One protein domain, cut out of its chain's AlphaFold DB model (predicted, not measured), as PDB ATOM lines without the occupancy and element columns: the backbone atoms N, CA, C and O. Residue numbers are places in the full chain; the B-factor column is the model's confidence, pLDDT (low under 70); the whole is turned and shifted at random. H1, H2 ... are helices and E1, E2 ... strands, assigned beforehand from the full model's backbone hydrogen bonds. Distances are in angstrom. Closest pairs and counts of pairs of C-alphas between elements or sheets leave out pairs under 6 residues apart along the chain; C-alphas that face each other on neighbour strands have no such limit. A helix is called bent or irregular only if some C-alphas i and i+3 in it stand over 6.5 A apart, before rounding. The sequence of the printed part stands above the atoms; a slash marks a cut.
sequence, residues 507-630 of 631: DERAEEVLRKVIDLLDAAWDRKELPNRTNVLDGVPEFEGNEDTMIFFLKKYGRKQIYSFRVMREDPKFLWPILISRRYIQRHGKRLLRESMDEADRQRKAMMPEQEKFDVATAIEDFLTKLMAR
ATOM      1  N   ASP A 507      40.276  14.320 -30.042       68.25
ATOM      2  CA  ASP A 507      40.702  12.945 -29.775       68.25
ATOM      3  C   ASP A 507      41.694  12.860 -28.599       68.25
ATOM      4  O   ASP A 507      41.541  11.977 -27.759       68.25
ATOM      5  N   GLU A 508      42.622  13.812 -28.440       75.00
ATOM      6  CA  GLU A 508      43.478  13.908 -27.241       75.00
ATOM      7  C   GLU A 508      42.647  14.128 -25.967       75.00
ATOM      8  O   GLU A 508      42.807  13.414 -24.973       75.00
ATOM      9  N   ARG A 509      41.681  15.055 -26.013       79.31
ATOM     10  CA  ARG A 509      40.755  15.301 -24.898       79.31
ATOM     11  C   ARG A 509      39.860  14.090 -24.625       79.31
ATOM     12  O   ARG A 509      39.584  13.778 -23.469       79.31
ATOM     13  N   ALA A 510      39.420  13.378 -25.661       80.44
ATOM     14  CA  ALA A 510      38.646  12.151 -25.510       80.44
ATOM     15  C   ALA A 510      39.483  11.023 -24.886       80.44
ATOM     16  O   ALA A 510      38.973  10.272 -24.057       80.44
ATOM     17  N   GLU A 511      40.770  10.909 -25.213       83.06
ATOM     18  CA  GLU A 511      41.655   9.961 -24.538       83.06
ATOM     19  C   GLU A 511      41.848  10.300 -23.055       83.06
ATOM     20  O   GLU A 511      41.828   9.393 -22.220       83.06
ATOM     21  N   GLU A 512      41.985  11.580 -22.703       86.19
ATOM     22  CA  GLU A 512      42.074  12.022 -21.305       86.19
ATOM     23  C   GLU A 512      40.799  11.703 -20.516       86.19
ATOM     24  O   GLU A 512      40.872  11.119 -19.431       86.19
ATOM     25  N   VAL A 513      39.626  12.014 -21.075       86.69
ATOM     26  CA  VAL A 513      38.332  11.692 -20.450       86.69
ATOM     27  C   VAL A 513      38.160  10.177 -20.316       86.69
ATOM     28  O   VAL A 513      37.747   9.691 -19.264       86.69
ATOM     29  N   LEU A 514      38.546   9.396 -21.330       88.50
ATOM     30  CA  LEU A 514      38.496   7.936 -21.258       88.50
ATOM     31  C   LEU A 514      39.431   7.381 -20.173       88.50
ATOM     32  O   LEU A 514      39.052   6.438 -19.478       88.50
ATOM     33  N   ARG A 515      40.625   7.961 -19.985       88.69
ATOM     34  CA  ARG A 515      41.522   7.582 -18.879       88.69
ATOM     35  C   ARG A 515      40.881   7.859 -17.523       88.69
ATOM     36  O   ARG A 515      40.881   6.955 -16.694       88.69
ATOM     37  N   LYS A 516      40.258   9.029 -17.333       88.94
ATOM     38  CA  LYS A 516      39.520   9.354 -16.097       88.94
ATOM     39  C   LYS A 516      38.399   8.354 -15.819       88.94
ATOM     40  O   LYS A 516      38.291   7.862 -14.700       88.94
ATOM     41  N   VAL A 517      37.612   7.997 -16.841       90.00
ATOM     42  CA  VAL A 517      36.573   6.957 -16.727       90.00
ATOM     43  C   VAL A 517      37.193   5.632 -16.282       90.00
ATOM     44  O   VAL A 517      36.692   4.999 -15.359       90.00
ATOM     45  N   ILE A 518      38.286   5.198 -16.913       91.06
ATOM     46  CA  ILE A 518      38.947   3.930 -16.581       91.06
ATOM     47  C   ILE A 518      39.496   3.945 -15.149       91.06
ATOM     48  O   ILE A 518      39.306   2.972 -14.426       91.06
ATOM     49  N   ASP A 519      40.147   5.027 -14.726       91.00
ATOM     50  CA  ASP A 519      40.681   5.162 -13.368       91.00
ATOM     51  C   ASP A 519      39.559   5.138 -12.319       91.00
ATOM     52  O   ASP A 519      39.693   4.485 -11.285       91.00
ATOM     53  N   LEU A 520      38.421   5.770 -12.615       91.81
ATOM     54  CA  LEU A 520      37.237   5.753 -11.759       91.81
ATOM     55  C   LEU A 520      36.610   4.358 -11.654       91.81
ATOM     56  O   LEU A 520      36.258   3.926 -10.555       91.81
ATOM     57  N   LEU A 521      36.486   3.646 -12.779       91.06
ATOM     58  CA  LEU A 521      35.983   2.273 -12.788       91.06
ATOM     59  C   LEU A 521      36.899   1.358 -11.971       91.06
ATOM     60  O   LEU A 521      36.411   0.603 -11.134       91.06
ATOM     61  N   ASP A 522      38.213   1.442 -12.183       91.00
ATOM     62  CA  ASP A 522      39.195   0.625 -11.467       91.00
ATOM     63  C   ASP A 522      39.137   0.900  -9.953       91.00
ATOM     64  O   ASP A 522      39.073  -0.041  -9.164       91.00
ATOM     65  N   ALA A 523      39.045   2.171  -9.545       90.94
ATOM     66  CA  ALA A 523      38.925   2.551  -8.138       90.94
ATOM     67  C   ALA A 523      37.622   2.056  -7.483       90.94
ATOM     68  O   ALA A 523      37.632   1.668  -6.313       90.94
ATOM     69  N   ALA A 524      36.500   2.055  -8.211       89.31
ATOM     70  CA  ALA A 524      35.239   1.502  -7.713       89.31
ATOM     71  C   ALA A 524      35.355  -0.010  -7.475       89.31
ATOM     72  O   ALA A 524      34.979  -0.509  -6.413       89.31
ATOM     73  N   TRP A 525      35.966  -0.729  -8.417       90.75
ATOM     74  CA  TRP A 525      36.214  -2.159  -8.267       90.75
ATOM     75  C   TRP A 525      37.181  -2.486  -7.120       90.75
ATOM     76  O   TRP A 525      36.968  -3.481  -6.425       90.75
ATOM     77  N   ASP A 526      38.198  -1.655  -6.878       88.56
ATOM     78  CA  ASP A 526      39.100  -1.805  -5.727       88.56
ATOM     79  C   ASP A 526      38.364  -1.609  -4.388       88.56
ATOM     80  O   ASP A 526      38.642  -2.314  -3.414       88.56
ATOM     81  N   ARG A 527      37.365  -0.716  -4.347       89.00
ATOM     82  CA  ARG A 527      36.461  -0.539  -3.194       89.00
ATOM     83  C   ARG A 527      35.386  -1.624  -3.071       89.00
ATOM     84  O   ARG A 527      34.602  -1.585  -2.127       89.00
ATOM     85  N   LYS A 528      35.364  -2.608  -3.979       83.94
ATOM     86  CA  LYS A 528      34.317  -3.642  -4.096       83.94
ATOM     87  C   LYS A 528      32.920  -3.069  -4.375       83.94
ATOM     88  O   LYS A 528      31.912  -3.697  -4.059       83.94
ATOM     89  N   GLU A 529      32.860  -1.891  -4.984       85.56
ATOM     90  CA  GLU A 529      31.634  -1.298  -5.511       85.56
ATOM     91  C   GLU A 529      31.442  -1.770  -6.958       85.56
ATOM     92  O   GLU A 529      32.411  -1.936  -7.695       85.56
ATOM     93  N   LEU A 530      30.194  -1.995  -7.378       86.44
ATOM     94  CA  LEU A 530      29.871  -2.365  -8.759       86.44
ATOM     95  C   LEU A 530      29.551  -1.087  -9.542       86.44
ATOM     96  O   LEU A 530      28.439  -0.569  -9.406       86.44
ATOM     97  N   PRO A 531      30.491  -0.544 -10.337       85.94
ATOM     98  CA  PRO A 531      30.273   0.733 -10.990       85.94
ATOM     99  C   PRO A 531      29.190   0.618 -12.066       85.94
ATOM    100  O   PRO A 531      29.240  -0.240 -12.957       85.94
ATOM    101  N   ASN A 532      28.218   1.520 -11.979       81.25
ATOM    102  CA  ASN A 532      27.099   1.648 -12.904       81.25
ATOM    103  C   ASN A 532      27.090   3.049 -13.552       81.25
ATOM    104  O   ASN A 532      28.056   3.808 -13.437       81.25
ATOM    105  N   ARG A 533      26.001   3.401 -14.252       79.50
ATOM    106  CA  ARG A 533      25.864   4.704 -14.928       79.50
ATOM    107  C   ARG A 533      26.100   5.900 -14.004       79.50
ATOM    108  O   ARG A 533      26.721   6.868 -14.420       79.50
ATOM    109  N   THR A 534      25.624   5.828 -12.764       80.12
ATOM    110  CA  THR A 534      25.586   6.961 -11.839       80.12
ATOM    111  C   THR A 534      26.998   7.280 -11.375       80.12
ATOM    112  O   THR A 534      27.404   8.433 -11.379       80.12
ATOM    113  N   ASN A 535      27.808   6.246 -11.129       81.38
ATOM    114  CA  ASN A 535      29.221   6.414 -10.796       81.38
ATOM    115  C   ASN A 535      30.003   7.156 -11.889       81.38
ATOM    116  O   ASN A 535      30.881   7.956 -11.576       81.38
ATOM    117  N   VAL A 536      29.708   6.879 -13.162       83.25
ATOM    118  CA  VAL A 536      30.407   7.505 -14.294       83.25
ATOM    119  C   VAL A 536      29.888   8.919 -14.557       83.25
ATOM    120  O   VAL A 536      30.695   9.804 -14.823       83.25
ATOM    121  N   LEU A 537      28.575   9.144 -14.453       83.31
ATOM    122  CA  LEU A 537      27.969  10.468 -14.628       83.31
ATOM    123  C   LEU A 537      28.406  11.455 -13.543       83.31
ATOM    124  O   LEU A 537      28.737  12.592 -13.867       83.31
ATOM    125  N   ASP A 538      28.455  11.012 -12.287       81.88
ATOM    126  CA  ASP A 538      28.785  11.885 -11.158       81.88
ATOM    127  C   ASP A 538      30.294  12.145 -11.048       81.88
ATOM    128  O   ASP A 538      30.719  13.202 -10.584       81.88
ATOM    129  N   GLY A 539      31.127  11.182 -11.454       80.19
ATOM    130  CA  GLY A 539      32.577  11.275 -11.281       80.19
ATOM    131  C   GLY A 539      33.360  11.755 -12.501       80.19
ATOM    132  O   GLY A 539      34.581  11.892 -12.409       80.19
ATOM    133  N   VAL A 540      32.695  12.025 -13.627       85.50
ATOM    134  CA  VAL A 540      33.321  12.593 -14.830       85.50
ATOM    135  C   VAL A 540      32.619  13.907 -15.187       85.50
ATOM    136  O   VAL A 540      31.570  13.889 -15.834       85.50
ATOM    137  N   PRO A 541      33.190  15.060 -14.777       79.75
ATOM    138  CA  PRO A 541      32.581  16.378 -14.969       79.75
ATOM    139  C   PRO A 541      32.241  16.696 -16.427       79.75
ATOM    140  O   PRO A 541      31.285  17.416 -16.692       79.75
ATOM    141  N   GLU A 542      32.998  16.139 -17.376       81.62
ATOM    142  CA  GLU A 542      32.817  16.350 -18.813       81.62
ATOM    143  C   GLU A 542      31.501  15.785 -19.372       81.62
ATOM    144  O   GLU A 542      31.157  16.085 -20.514       81.62
ATOM    145  N   PHE A 543      30.765  14.979 -18.600       82.31
ATOM    146  CA  PHE A 543      29.431  14.520 -18.985       82.31
ATOM    147  C   PHE A 543      28.303  15.423 -18.473       82.31
ATOM    148  O   PHE A 543      27.183  15.245 -18.931       82.31
ATOM    149  N   GLU A 544      28.565  16.381 -17.573       72.69
ATOM    150  CA  GLU A 544      27.586  17.363 -17.054       72.69
ATOM    151  C   GLU A 544      26.240  16.749 -16.596       72.69
ATOM    152  O   GLU A 544      25.182  17.365 -16.704       72.69
ATOM    153  N   GLY A 545      26.247  15.498 -16.117       69.38
ATOM    154  CA  GLY A 545      25.024  14.765 -15.761       69.38
ATOM    155  C   GLY A 545      24.136  14.362 -16.952       69.38
ATOM    156  O   GLY A 545      23.034  13.852 -16.747       69.38
ATOM    157  N   ASN A 546      24.598  14.548 -18.192       79.88
ATOM    158  CA  ASN A 546      23.903  14.151 -19.411       79.88
ATOM    159  C   ASN A 546      24.226  12.696 -19.799       79.88
ATOM    160  O   ASN A 546      25.314  12.355 -20.280       79.88
ATOM    161  N   GLU A 547      23.230  11.829 -19.617       79.62
ATOM    162  CA  GLU A 547      23.302  10.394 -19.896       79.62
ATOM    163  C   GLU A 547      23.553  10.077 -21.380       79.62
ATOM    164  O   GLU A 547      24.354   9.189 -21.693       79.62
ATOM    165  N   ASP A 548      22.952  10.834 -22.298       78.75
ATOM    166  CA  ASP A 548      23.100  10.604 -23.737       78.75
ATOM    167  C   ASP A 548      24.524  10.921 -24.212       78.75
ATOM    168  O   ASP A 548      25.106  10.174 -25.010       78.75
ATOM    169  N   THR A 549      25.131  11.975 -23.657       82.31
ATOM    170  CA  THR A 549      26.521  12.359 -23.937       82.31
ATOM    171  C   THR A 549      27.499  11.284 -23.467       82.31
ATOM    172  O   THR A 549      28.378  10.875 -24.233       82.31
ATOM    173  N   MET A 550      27.312  10.755 -22.253       84.31
ATOM    174  CA  MET A 550      28.122   9.650 -21.728       84.31
ATOM    175  C   MET A 550      27.983   8.391 -22.597       84.31
ATOM    176  O   MET A 550      28.985   7.776 -22.973       84.31
ATOM    177  N   ILE A 551      26.754   7.990 -22.945       83.25
ATOM    178  CA  ILE A 551      26.512   6.778 -23.742       83.25
ATOM    179  C   ILE A 551      27.139   6.908 -25.131       83.25
ATOM    180  O   ILE A 551      27.788   5.967 -25.604       83.25
ATOM    181  N   PHE A 552      26.968   8.056 -25.790       82.38
ATOM    182  CA  PHE A 552      27.568   8.312 -27.095       82.38
ATOM    183  C   PHE A 552      29.099   8.264 -27.022       82.38
ATOM    184  O   PHE A 552      29.742   7.594 -27.838       82.38
ATOM    185  N   PHE A 553      29.681   8.885 -25.993       87.62
ATOM    186  CA  PHE A 553      31.120   8.886 -25.757       87.62
ATOM    187  C   PHE A 553      31.676   7.472 -25.534       87.62
ATOM    188  O   PHE A 553      32.617   7.054 -26.217       87.62
ATOM    189  N   LEU A 554      31.062   6.685 -24.644       85.19
ATOM    190  CA  LEU A 554      31.488   5.314 -24.347       85.19
ATOM    191  C   LEU A 554      31.339   4.384 -25.559       85.19
ATOM    192  O   LEU A 554      32.204   3.534 -25.789       85.19
ATOM    193  N   LYS A 555      30.294   4.559 -26.381       83.19
ATOM    194  CA  LYS A 555      30.130   3.806 -27.636       83.19
ATOM    195  C   LYS A 555      31.218   4.139 -28.656       83.19
ATOM    196  O   LYS A 555      31.702   3.227 -29.329       83.19
ATOM    197  N   LYS A 556      31.598   5.416 -28.768       84.88
ATOM    198  CA  LYS A 556      32.584   5.894 -29.746       84.88
ATOM    199  C   LYS A 556      34.023   5.553 -29.340       84.88
ATOM    200  O   LYS A 556      34.759   5.003 -30.154       84.88
ATOM    201  N   TYR A 557      34.399   5.804 -28.085       84.75
ATOM    202  CA  TYR A 557      35.789   5.704 -27.614       84.75
ATOM    203  C   TYR A 557      36.045   4.517 -26.662       84.75
ATOM    204  O   TYR A 557      37.136   3.946 -26.648       84.75
ATOM    205  N   GLY A 558      35.036   4.069 -25.907       82.75
ATOM    206  CA  GLY A 558      35.180   3.041 -24.865       82.75
ATOM    207  C   GLY A 558      35.173   1.585 -25.351       82.75
ATOM    208  O   GLY A 558      35.670   0.708 -24.646       82.75
ATOM    209  N   ARG A 559      34.684   1.297 -26.570       82.69
ATOM    210  CA  ARG A 559      34.406  -0.074 -27.068       82.69
ATOM    211  C   ARG A 559      35.583  -1.060 -26.984       82.69
ATOM    212  O   ARG A 559      35.365  -2.263 -26.865       82.69
ATOM    213  N   LYS A 560      36.829  -0.583 -27.083       84.12
ATOM    214  CA  LYS A 560      38.038  -1.433 -27.010       84.12
ATOM    215  C   LYS A 560      38.592  -1.599 -25.588       84.12
ATOM    216  O   LYS A 560      39.393  -2.513 -25.366       84.12
ATOM    217  N   GLN A 561      38.217  -0.710 -24.667       86.62
ATOM    218  CA  GLN A 561      38.834  -0.577 -23.343       86.62
ATOM    219  C   GLN A 561      37.883  -0.856 -22.177       86.62
ATOM    220  O   GLN A 561      38.364  -1.192 -21.101       86.62
ATOM    221  N   ILE A 562      36.568  -0.762 -22.369       89.62
ATOM    222  CA  ILE A 562      35.561  -0.981 -21.328       89.62
ATOM    223  C   ILE A 562      34.638  -2.110 -21.777       89.62
ATOM    224  O   ILE A 562      34.121  -2.109 -22.894       89.62
ATOM    225  N   TYR A 563      34.447  -3.083 -20.896       90.31
ATOM    226  CA  TYR A 563      33.467  -4.145 -21.045       90.31
ATOM    227  C   TYR A 563      32.278  -3.889 -20.127       90.31
ATOM    228  O   TYR A 563      32.366  -3.137 -19.157       90.31
ATOM    229  N   SER A 564      31.161  -4.535 -20.437       89.06
ATOM    230  CA  SER A 564      29.933  -4.395 -19.669       89.06
ATOM    231  C   SER A 564      29.185  -5.720 -19.608       89.06
ATOM    232  O   SER A 564      29.127  -6.419 -20.623       89.06
ATOM    233  N   PHE A 565      28.579  -6.037 -18.468       88.81
ATOM    234  CA  PHE A 565      27.735  -7.220 -18.287       88.81
ATOM    235  C   PHE A 565      26.525  -6.884 -17.413       88.81
ATOM    236  O   PHE A 565      26.525  -5.885 -16.699       88.81
ATOM    237  N   ARG A 566      25.459  -7.679 -17.512       84.75
ATOM    238  CA  ARG A 566      24.216  -7.461 -16.762       84.75
ATOM    239  C   ARG A 566      23.997  -8.592 -15.774       84.75
ATOM    240  O   ARG A 566      24.267  -9.746 -16.099       84.75
ATOM    241  N   VAL A 567      23.465  -8.245 -14.609       82.38
ATOM    242  CA  VAL A 567      22.902  -9.208 -13.662       82.38
ATOM    243  C   VAL A 567      21.444  -9.406 -14.072       82.38
ATOM    244  O   VAL A 567      20.706  -8.432 -14.207       82.38
ATOM    245  N   MET A 568      21.042 -10.640 -14.374       65.56
ATOM    246  CA  MET A 568      19.703 -10.943 -14.892       65.56
ATOM    247  C   MET A 568      18.668 -10.871 -13.760       65.56
ATOM    248  O   MET A 568      18.338 -11.887 -13.158       65.56
ATOM    249  N   ARG A 569      18.175  -9.665 -13.450       62.94
ATOM    250  CA  ARG A 569      17.124  -9.427 -12.446       62.94
ATOM    251  C   ARG A 569      16.230  -8.252 -12.858       62.94
ATOM    252  O   ARG A 569      16.718  -7.284 -13.432       62.94
ATOM    253  N   GLU A 570      14.944  -8.301 -12.507       51.97
ATOM    254  CA  GLU A 570      13.991  -7.176 -12.618       51.97
ATOM    255  C   GLU A 570      14.083  -6.216 -11.410       51.97
ATOM    256  O   GLU A 570      13.091  -5.653 -10.959       51.97
ATOM    257  N   ASP A 571      15.276  -6.051 -10.831       58.78
ATOM    258  CA  ASP A 571      15.498  -5.147  -9.700       58.78
ATOM    259  C   ASP A 571      15.982  -3.780 -10.221       58.78
ATOM    260  O   ASP A 571      16.962  -3.738 -10.979       58.78
ATOM    261  N   PRO A 572      15.358  -2.651  -9.827       56.94
ATOM    262  CA  PRO A 572      15.765  -1.317 -10.270       56.94
ATOM    263  C   PRO A 572      17.241  -0.988  -9.990       56.94
ATOM    264  O   PRO A 572      17.810  -0.156 -10.699       56.94
ATOM    265  N   LYS A 573      17.893  -1.657  -9.024       62.56
ATOM    266  CA  LYS A 573      19.329  -1.477  -8.735       62.56
ATOM    267  C   LYS A 573      20.260  -1.985  -9.844       62.56
ATOM    268  O   LYS A 573      21.348  -1.440 -10.010       62.56
ATOM    269  N   PHE A 574      19.845  -3.000 -10.607       61.88
ATOM    270  CA  PHE A 574      20.669  -3.662 -11.633       61.88
ATOM    271  C   PHE A 574      20.128  -3.482 -13.059       61.88
ATOM    272  O   PHE A 574      20.561  -4.166 -13.985       61.88
ATOM    273  N   LEU A 575      19.218  -2.519 -13.259       64.44
ATOM    274  CA  LEU A 575      18.656  -2.176 -14.572       64.44
ATOM    275  C   LEU A 575      19.742  -1.791 -15.600       64.44
ATOM    276  O   LEU A 575      19.559  -1.938 -16.811       64.44
ATOM    277  N   TRP A 576      20.881  -1.302 -15.103       71.38
ATOM    278  CA  TRP A 576      22.029  -0.880 -15.894       71.38
ATOM    279  C   TRP A 576      23.160  -1.907 -15.868       71.38
ATOM    280  O   TRP A 576      23.417  -2.522 -14.833       71.38
ATOM    281  N   PRO A 577      23.870  -2.092 -16.996       84.88
ATOM    282  CA  PRO A 577      25.015  -2.981 -17.040       84.88
ATOM    283  C   PRO A 577      26.143  -2.468 -16.137       84.88
ATOM    284  O   PRO A 577      26.448  -1.275 -16.118       84.88
ATOM    285  N   ILE A 578      26.786  -3.398 -15.437       88.75
ATOM    286  CA  ILE A 578      27.989  -3.153 -14.649       88.75
ATOM    287  C   ILE A 578      29.155  -2.978 -15.618       88.75
ATOM    288  O   ILE A 578      29.307  -3.758 -16.564       88.75
ATOM    289  N   LEU A 579      29.972  -1.952 -15.387       90.94
ATOM    290  CA  LEU A 579      31.098  -1.593 -16.244       90.94
ATOM    291  C   LEU A 579      32.418  -2.084 -15.650       90.94
ATOM    292  O   LEU A 579      32.633  -2.045 -14.445       90.94
ATOM    293  N   ILE A 580      33.342  -2.539 -16.490       91.94
ATOM    294  CA  ILE A 580      34.665  -2.980 -16.039       91.94
ATOM    295  C   ILE A 580      35.711  -2.704 -17.115       91.94
ATOM    296  O   ILE A 580      35.512  -2.993 -18.297       91.94
ATOM    297  N   SER A 581      36.847  -2.128 -16.723       92.62
ATOM    298  CA  SER A 581      37.910  -1.820 -17.676       92.62
ATOM    299  C   SER A 581      38.696  -3.079 -18.065       92.62
ATOM    300  O   SER A 581      38.927  -3.998 -17.274       92.62
ATOM    301  N   ARG A 582      39.182  -3.116 -19.307       90.50
ATOM    302  CA  ARG A 582      40.097  -4.152 -19.802       90.50
ATOM    303  C   ARG A 582      41.388  -4.194 -18.986       90.50
ATOM    304  O   ARG A 582      41.943  -5.279 -18.798       90.50
ATOM    305  N   ARG A 583      41.853  -3.031 -18.522       91.88
ATOM    306  CA  ARG A 583      43.057  -2.873 -17.697       91.88
ATOM    307  C   ARG A 583      42.888  -3.587 -16.355       91.88
ATOM    308  O   ARG A 583      43.766  -4.355 -15.967       91.88
ATOM    309  N   TYR A 584      41.736  -3.418 -15.709       91.25
ATOM    310  CA  TYR A 584      41.422  -4.083 -14.447       91.25
ATOM    311  C   TYR A 584      41.316  -5.600 -14.606       91.25
ATOM    312  O   TYR A 584      41.927  -6.345 -13.843       91.25
ATOM    313  N   ILE A 585      40.643  -6.077 -15.660       89.75
ATOM    314  CA  ILE A 585      40.551  -7.519 -15.950       89.75
ATOM    315  C   ILE A 585      41.939  -8.133 -16.161       89.75
ATOM    316  O   ILE A 585      42.209  -9.228 -15.676       89.75
ATOM    317  N   GLN A 586      42.845  -7.443 -16.860       87.31
ATOM    318  CA  GLN A 586      44.208  -7.943 -17.068       87.31
ATOM    319  C   GLN A 586      44.998  -8.086 -15.759       87.31
ATOM    320  O   GLN A 586      45.800  -9.010 -15.650       87.31
ATOM    321  N   ARG A 587      44.766  -7.209 -14.775       88.88
ATOM    322  CA  ARG A 587      45.462  -7.238 -13.477       88.88
ATOM    323  C   ARG A 587      44.812  -8.184 -12.465       88.88
ATOM    324  O   ARG A 587      45.517  -8.923 -11.787       88.88
ATOM    325  N   HIS A 588      43.482  -8.185 -12.376       90.62
ATOM    326  CA  HIS A 588      42.737  -8.834 -11.290       90.62
ATOM    327  C   HIS A 588      41.743  -9.907 -11.754       90.62
ATOM    328  O   HIS A 588      41.171 -10.597 -10.913       90.62
ATOM    329  N   GLY A 589      41.564 -10.126 -13.060       86.75
ATOM    330  CA  GLY A 589      40.519 -11.007 -13.605       86.75
ATOM    331  C   GLY A 589      40.574 -12.455 -13.107       86.75
ATOM    332  O   GLY A 589      39.538 -13.020 -12.775       86.75
ATOM    333  N   LYS A 590      41.771 -13.046 -12.964       86.50
ATOM    334  CA  LYS A 590      41.921 -14.407 -12.402       86.50
ATOM    335  C   LYS A 590      41.528 -14.485 -10.923       86.50
ATOM    336  O   LYS A 590      40.994 -15.503 -10.495       86.50
ATOM    337  N   ARG A 591      41.811 -13.430 -10.149       89.50
ATOM    338  CA  ARG A 591      41.438 -13.339  -8.730       89.50
ATOM    339  C   ARG A 591      39.925 -13.175  -8.596       89.50
ATOM    340  O   ARG A 591      39.317 -13.942  -7.864       89.50
ATOM    341  N   LEU A 592      39.339 -12.256  -9.366       89.19
ATOM    342  CA  LEU A 592      37.895 -12.006  -9.387       89.19
ATOM    343  C   LEU A 592      37.099 -13.248  -9.780       89.19
ATOM    344  O   LEU A 592      36.106 -13.535  -9.130       89.19
ATOM    345  N   LEU A 593      37.551 -14.004 -10.791       89.50
ATOM    346  CA  LEU A 593      36.882 -15.246 -11.187       89.50
ATOM    347  C   LEU A 593      36.874 -16.263 -10.039       89.50
ATOM    348  O   LEU A 593      35.855 -16.890  -9.776       89.50
ATOM    349  N   ARG A 594      38.003 -16.427  -9.339       88.69
ATOM    350  CA  ARG A 594      38.078 -17.351  -8.203       88.69
ATOM    351  C   ARG A 594      37.176 -16.895  -7.057       88.69
ATOM    352  O   ARG A 594      36.423 -17.700  -6.531       88.69
ATOM    353  N   GLU A 595      37.216 -15.609  -6.714       90.19
ATOM    354  CA  GLU A 595      36.362 -15.027  -5.672       90.19
ATOM    355  C   GLU A 595      34.870 -15.166  -6.008       90.19
ATOM    356  O   GLU A 595      34.081 -15.494  -5.124       90.19
ATOM    357  N   SER A 596      34.480 -14.973  -7.273       89.38
ATOM    358  CA  SER A 596      33.091 -15.131  -7.708       89.38
ATOM    359  C   SER A 596      32.641 -16.591  -7.703       89.38
ATOM    360  O   SER A 596      31.535 -16.864  -7.252       89.38
ATOM    361  N   MET A 597      33.491 -17.530  -8.136       87.56
ATOM    362  CA  MET A 597      33.199 -18.968  -8.057       87.56
ATOM    363  C   MET A 597      33.041 -19.426  -6.602       87.56
ATOM    364  O   MET A 597      32.063 -20.088  -6.261       87.56
ATOM    365  N   ASP A 598      33.964 -19.015  -5.726       89.88
ATOM    366  CA  ASP A 598      33.928 -19.364  -4.304       89.88
ATOM    367  C   ASP A 598      32.683 -18.793  -3.609       89.88
ATOM    368  O   ASP A 598      32.098 -19.452  -2.749       89.88
ATOM    369  N   GLU A 599      32.270 -17.570  -3.958       87.69
ATOM    370  CA  GLU A 599      31.072 -16.942  -3.393       87.69
ATOM    371  C   GLU A 599      29.784 -17.562  -3.952       87.69
ATOM    372  O   GLU A 599      28.867 -17.845  -3.183       87.69
ATOM    373  N   ALA A 600      29.722 -17.859  -5.254       86.75
ATOM    374  CA  ALA A 600      28.589 -18.563  -5.852       86.75
ATOM    375  C   ALA A 600      28.395 -19.948  -5.211       86.75
ATOM    376  O   ALA A 600      27.279 -20.310  -4.834       86.75
ATOM    377  N   ASP A 601      29.479 -20.699  -5.001       85.56
ATOM    378  CA  ASP A 601      29.432 -22.007  -4.347       85.56
ATOM    379  C   ASP A 601      29.109 -21.924  -2.850       85.56
ATOM    380  O   ASP A 601      28.412 -22.801  -2.329       85.56
ATOM    381  N   ARG A 602      29.562 -20.875  -2.148       87.81
ATOM    382  CA  ARG A 602      29.158 -20.608  -0.758       87.81
ATOM    383  C   ARG A 602      27.663 -20.354  -0.652       87.81
ATOM    384  O   ARG A 602      27.017 -20.967   0.192       87.81
ATOM    385  N   GLN A 603      27.113 -19.503  -1.517       86.56
ATOM    386  CA  GLN A 603      25.683 -19.203  -1.507       86.56
ATOM    387  C   GLN A 603      24.854 -20.431  -1.921       86.56
ATOM    388  O   GLN A 603      23.867 -20.727  -1.259       86.56
ATOM    389  N   ARG A 604      25.288 -21.245  -2.901       84.12
ATOM    390  CA  ARG A 604      24.614 -22.523  -3.247       84.12
ATOM    391  C   ARG A 604      24.520 -23.503  -2.076       84.12
ATOM    392  O   ARG A 604      23.577 -24.287  -2.017       84.12
ATOM    393  N   LYS A 605      25.516 -23.503  -1.186       85.19
ATOM    394  CA  LYS A 605      25.611 -24.422  -0.039       85.19
ATOM    395  C   LYS A 605      25.040 -23.835   1.258       85.19
ATOM    396  O   LYS A 605      24.968 -24.553   2.255       85.19
ATOM    397  N   ALA A 606      24.663 -22.557   1.278       83.31
ATOM    398  CA  ALA A 606      24.131 -21.894   2.463       83.31
ATOM    399  C   ALA A 606      22.693 -22.354   2.761       83.31
ATOM    400  O   ALA A 606      21.871 -22.470   1.857       83.31
ATOM    401  N   MET A 607      22.361 -22.566   4.042       72.12
ATOM    402  CA  MET A 607      20.987 -22.902   4.462       72.12
ATOM    403  C   MET A 607      19.981 -21.764   4.206       72.12
ATOM    404  O   MET A 607      18.794 -22.028   4.036       72.12
ATOM    405  N   MET A 608      20.450 -20.514   4.168       75.44
ATOM    406  CA  MET A 608      19.692 -19.338   3.734       75.44
ATOM    407  C   MET A 608      20.560 -18.519   2.769       75.44
ATOM    408  O   MET A 608      21.382 -17.725   3.227       75.44
ATOM    409  N   PRO A 609      20.442 -18.739   1.449       78.56
ATOM    410  CA  PRO A 609      21.231 -18.015   0.460       78.56
ATOM    411  C   PRO A 609      20.775 -16.560   0.319       78.56
ATOM    412  O   PRO A 609      19.583 -16.271   0.185       78.56
ATOM    413  N   GLU A 610      21.733 -15.637   0.269       82.62
ATOM    414  CA  GLU A 610      21.475 -14.269  -0.171       82.62
ATOM    415  C   GLU A 610      21.431 -14.236  -1.702       82.62
ATOM    416  O   GLU A 610      22.465 -14.174  -2.373       82.62
ATOM    417  N   GLN A 611      20.215 -14.265  -2.256       79.19
ATOM    418  CA  GLN A 611      19.987 -14.336  -3.703       79.19
ATOM    419  C   GLN A 611      20.733 -13.238  -4.481       79.19
ATOM    420  O   GLN A 611      21.309 -13.507  -5.527       79.19
ATOM    421  N   GLU A 612      20.797 -12.016  -3.943       81.38
ATOM    422  CA  GLU A 612      21.505 -10.893  -4.576       81.38
ATOM    423  C   GLU A 612      23.004 -11.152  -4.743       81.38
ATOM    424  O   GLU A 612      23.563 -10.913  -5.814       81.38
ATOM    425  N   LYS A 613      23.658 -11.678  -3.703       83.69
ATOM    426  CA  LYS A 613      25.084 -12.018  -3.761       83.69
ATOM    427  C   LYS A 613      25.332 -13.172  -4.724       83.69
ATOM    428  O   LYS A 613      26.306 -13.134  -5.474       83.69
ATOM    429  N   PHE A 614      24.439 -14.161  -4.733       84.50
ATOM    430  CA  PHE A 614      24.523 -15.297  -5.643       84.50
ATOM    431  C   PHE A 614      24.400 -14.880  -7.115       84.50
ATOM    432  O   PHE A 614      25.222 -15.284  -7.940       84.50
ATOM    433  N   ASP A 615      23.424 -14.031  -7.442       83.56
ATOM    434  CA  ASP A 615      23.174 -13.574  -8.812       83.56
ATOM    435  C   ASP A 615      24.337 -12.719  -9.338       83.56
ATOM    436  O   ASP A 615      24.792 -12.903 -10.471       83.56
ATOM    437  N   VAL A 616      24.868 -11.815  -8.505       86.56
ATOM    438  CA  VAL A 616      26.046 -10.997  -8.837       86.56
ATOM    439  C   VAL A 616      27.276 -11.878  -9.062       86.56
ATOM    440  O   VAL A 616      27.969 -11.711 -10.067       86.56
ATOM    441  N   ALA A 617      27.543 -12.825  -8.157       86.56
ATOM    442  CA  ALA A 617      28.683 -13.732  -8.268       86.56
ATOM    443  C   ALA A 617      28.594 -14.592  -9.537       86.56
ATOM    444  O   ALA A 617      29.560 -14.670 -10.296       86.56
ATOM    445  N   THR A 618      27.411 -15.137  -9.828       86.94
ATOM    446  CA  THR A 618      27.164 -15.941 -11.033       86.94
ATOM    447  C   THR A 618      27.324 -15.106 -12.308       86.94
ATOM    448  O   THR A 618      27.942 -15.556 -13.269       86.94
ATOM    449  N   ALA A 619      26.835 -13.860 -12.329       88.62
ATOM    450  CA  ALA A 619      26.988 -12.970 -13.482       88.62
ATOM    451  C   ALA A 619      28.459 -12.602 -13.760       88.62
ATOM    452  O   ALA A 619      28.866 -12.538 -14.923       88.62
ATOM    453  N   ILE A 620      29.257 -12.379 -12.708       89.44
ATOM    454  CA  ILE A 620      30.701 -12.126 -12.817       89.44
ATOM    455  C   ILE A 620      31.429 -13.380 -13.318       89.44
ATOM    456  O   ILE A 620      32.250 -13.276 -14.235       89.44
ATOM    457  N   GLU A 621      31.112 -14.552 -12.763       88.94
ATOM    458  CA  GLU A 621      31.683 -15.842 -13.163       88.94
ATOM    459  C   GLU A 621      31.441 -16.118 -14.654       88.94
ATOM    460  O   GLU A 621      32.392 -16.340 -15.412       88.94
ATOM    461  N   ASP A 622      30.189 -16.022 -15.103       88.81
ATOM    462  CA  ASP A 622      29.789 -16.229 -16.496       88.81
ATOM    463  C   ASP A 622      30.503 -15.267 -17.450       88.81
ATOM    464  O   ASP A 622      30.981 -15.656 -18.526       88.81
ATOM    465  N   PHE A 623      30.560 -13.988 -17.070       92.00
ATOM    466  CA  PHE A 623      31.193 -12.946 -17.863       92.00
ATOM    467  C   PHE A 623      32.701 -13.192 -18.009       92.00
ATOM    468  O   PHE A 623      33.222 -13.198 -19.131       92.00
ATOM    469  N   LEU A 624      33.403 -13.429 -16.898       89.50
ATOM    470  CA  LEU A 624      34.852 -13.630 -16.893       89.50
ATOM    471  C   LEU A 624      35.251 -14.946 -17.570       89.50
ATOM    472  O   LEU A 624      36.235 -14.961 -18.311       89.50
ATOM    473  N   THR A 625      34.469 -16.016 -17.405       87.12
ATOM    474  CA  THR A 625      34.715 -17.310 -18.066       87.12
ATOM    475  C   THR A 625      34.619 -17.182 -19.586       87.12
ATOM    476  O   THR A 625      35.536 -17.587 -20.302       87.12
ATOM    477  N   LYS A 626      33.570 -16.525 -20.104       85.88
ATOM    478  CA  LYS A 626      33.405 -16.275 -21.552       85.88
ATOM    479  C   LYS A 626      34.509 -15.387 -22.123       85.88
ATOM    480  O   LYS A 626      34.937 -15.582 -23.262       85.88
ATOM    481  N   LEU A 627      34.950 -14.390 -21.359       83.69
ATOM    482  CA  LEU A 627      35.957 -13.433 -21.807       83.69
ATOM    483  C   LEU A 627      37.374 -14.022 -21.786       83.69
ATOM    484  O   LEU A 627      38.172 -13.707 -22.670       83.69
ATOM    485  N   MET A 628      37.683 -14.881 -20.812       76.19
ATOM    486  CA  MET A 628      38.987 -15.538 -20.702       76.19
ATOM    487  C   MET A 628      39.113 -16.800 -21.563       76.19
ATOM    488  O   MET A 628      40.226 -17.102 -21.959       76.19
ATOM    489  N   ALA A 629      38.019 -17.480 -21.929       66.81
ATOM    490  CA  ALA A 629      38.049 -18.615 -22.865       66.81
ATOM    491  C   ALA A 629      38.262 -18.211 -24.341       66.81
ATOM    492  O   ALA A 629      38.557 -19.051 -25.184       66.81
ATOM    493  N   ARG A 630      38.075 -16.925 -24.675       52.19
ATOM    494  CA  ARG A 630      38.288 -16.361 -26.024       52.19
ATOM    495  C   ARG A 630      39.707 -15.819 -26.252       52.19
ATOM    496  O   ARG A 630      39.964 -15.242 -27.309       52.19
TER     497      ARG A 630
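AT A GLANCE: This is residues 507 to 630 of the 631 residues of an uncharacterized protein of Leptonema illini (UniProt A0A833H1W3). A small two-stranded hairpin, E1 and E2, forms the middle of an elongated domain, with the three crossed helices H1, H2 and H3 grouped toward one end and the helical hairpin of H4 and H5 toward the other. H1 packs mainly on E2 and H5 mainly on E1, while the long loop of residues 566 to 577 closes the strand hairpin. The printed part has 124 residues, with five named helices and two named strands in the order H1, H2, H3, E1, E2, H4, H5; the sheet is antiparallel and the class is mostly helix. It is compact, with a radius of gyration of the C-alphas of 15.4 A, and spans 51 by 30 by 24 A.

IN THESE COORDINATES: H1 covers residues 507 to 526, 28.3 A long, beginning at C-alpha 507 (40.702, 12.945, -29.775). H2 is residues 533 to 539, and H3 is residues 547 to 558, 14.8 A long. E1, residues 562 to 565, and E2, residues 578 to 581, are each 10.5 A long; C-alpha 578 is at (27.989, -3.153, -14.649). H4, residues 582 to 605, is 31.8 A long and irregular: C-alphas 587 and 590 are 8.1 A apart, and it has a kink of 73 degrees near residue 589. H5, residues 611 to 628, is 25.5 A long and ends at C-alpha 628 (38.987, -15.538, -20.702).

HOW THE PARTS SIT: H1 touches H2 with its residues 517 to 521 alone, the closest C-alphas being those of Val 517 and Val 536, 6.7 A apart; the two are only just about perpendicular, at 72 degrees. H1 touches H3 with its residues 510 to 514 alone, about perpendicular at 80 degrees; the closest C-alphas are those of Leu 514 and Gly 558, 6.9 A apart. H2 and H3 only just touch, with 3 pairs of C-alphas within 8 A, the closest being those of Leu 537 and Glu 547 at 7.0 A. The closest C-alphas of H1 and E2 are those of Ile 518 and Ser 581, 5.9 A apart. E1 and E2 are an antiparallel hairpin, with N 563 and O 580 at 2.8 A and N 578 and O 565 at 2.8 A, within hydrogen-bond range. The closest C-alphas of E1 and H5 are those of Phe 565 and Phe 623, 6.7 A apart. H4 and H5, a helical hairpin, touch at a steep tilt of 44 degrees, opposite ways; their closest C-alphas are those of Ser 596 and Ala 617, 4.7 A apart. H1 and H5 are apart. Every O i to N i+4 pair is within hydrogen-bond range in H1, H2, H3 and H5; in H4 18 of 20 are.

THE WHOLE: The two C-alphas farthest apart are those of Glu 508 and Met 607, at 53.5 A. The printed part has no cut, and the link from E1 to E2, 12 residues, is long. The mean pLDDT of the printed part is 83.2; residues 507, 545, 568 to 575 and 629 to 630 are under 70.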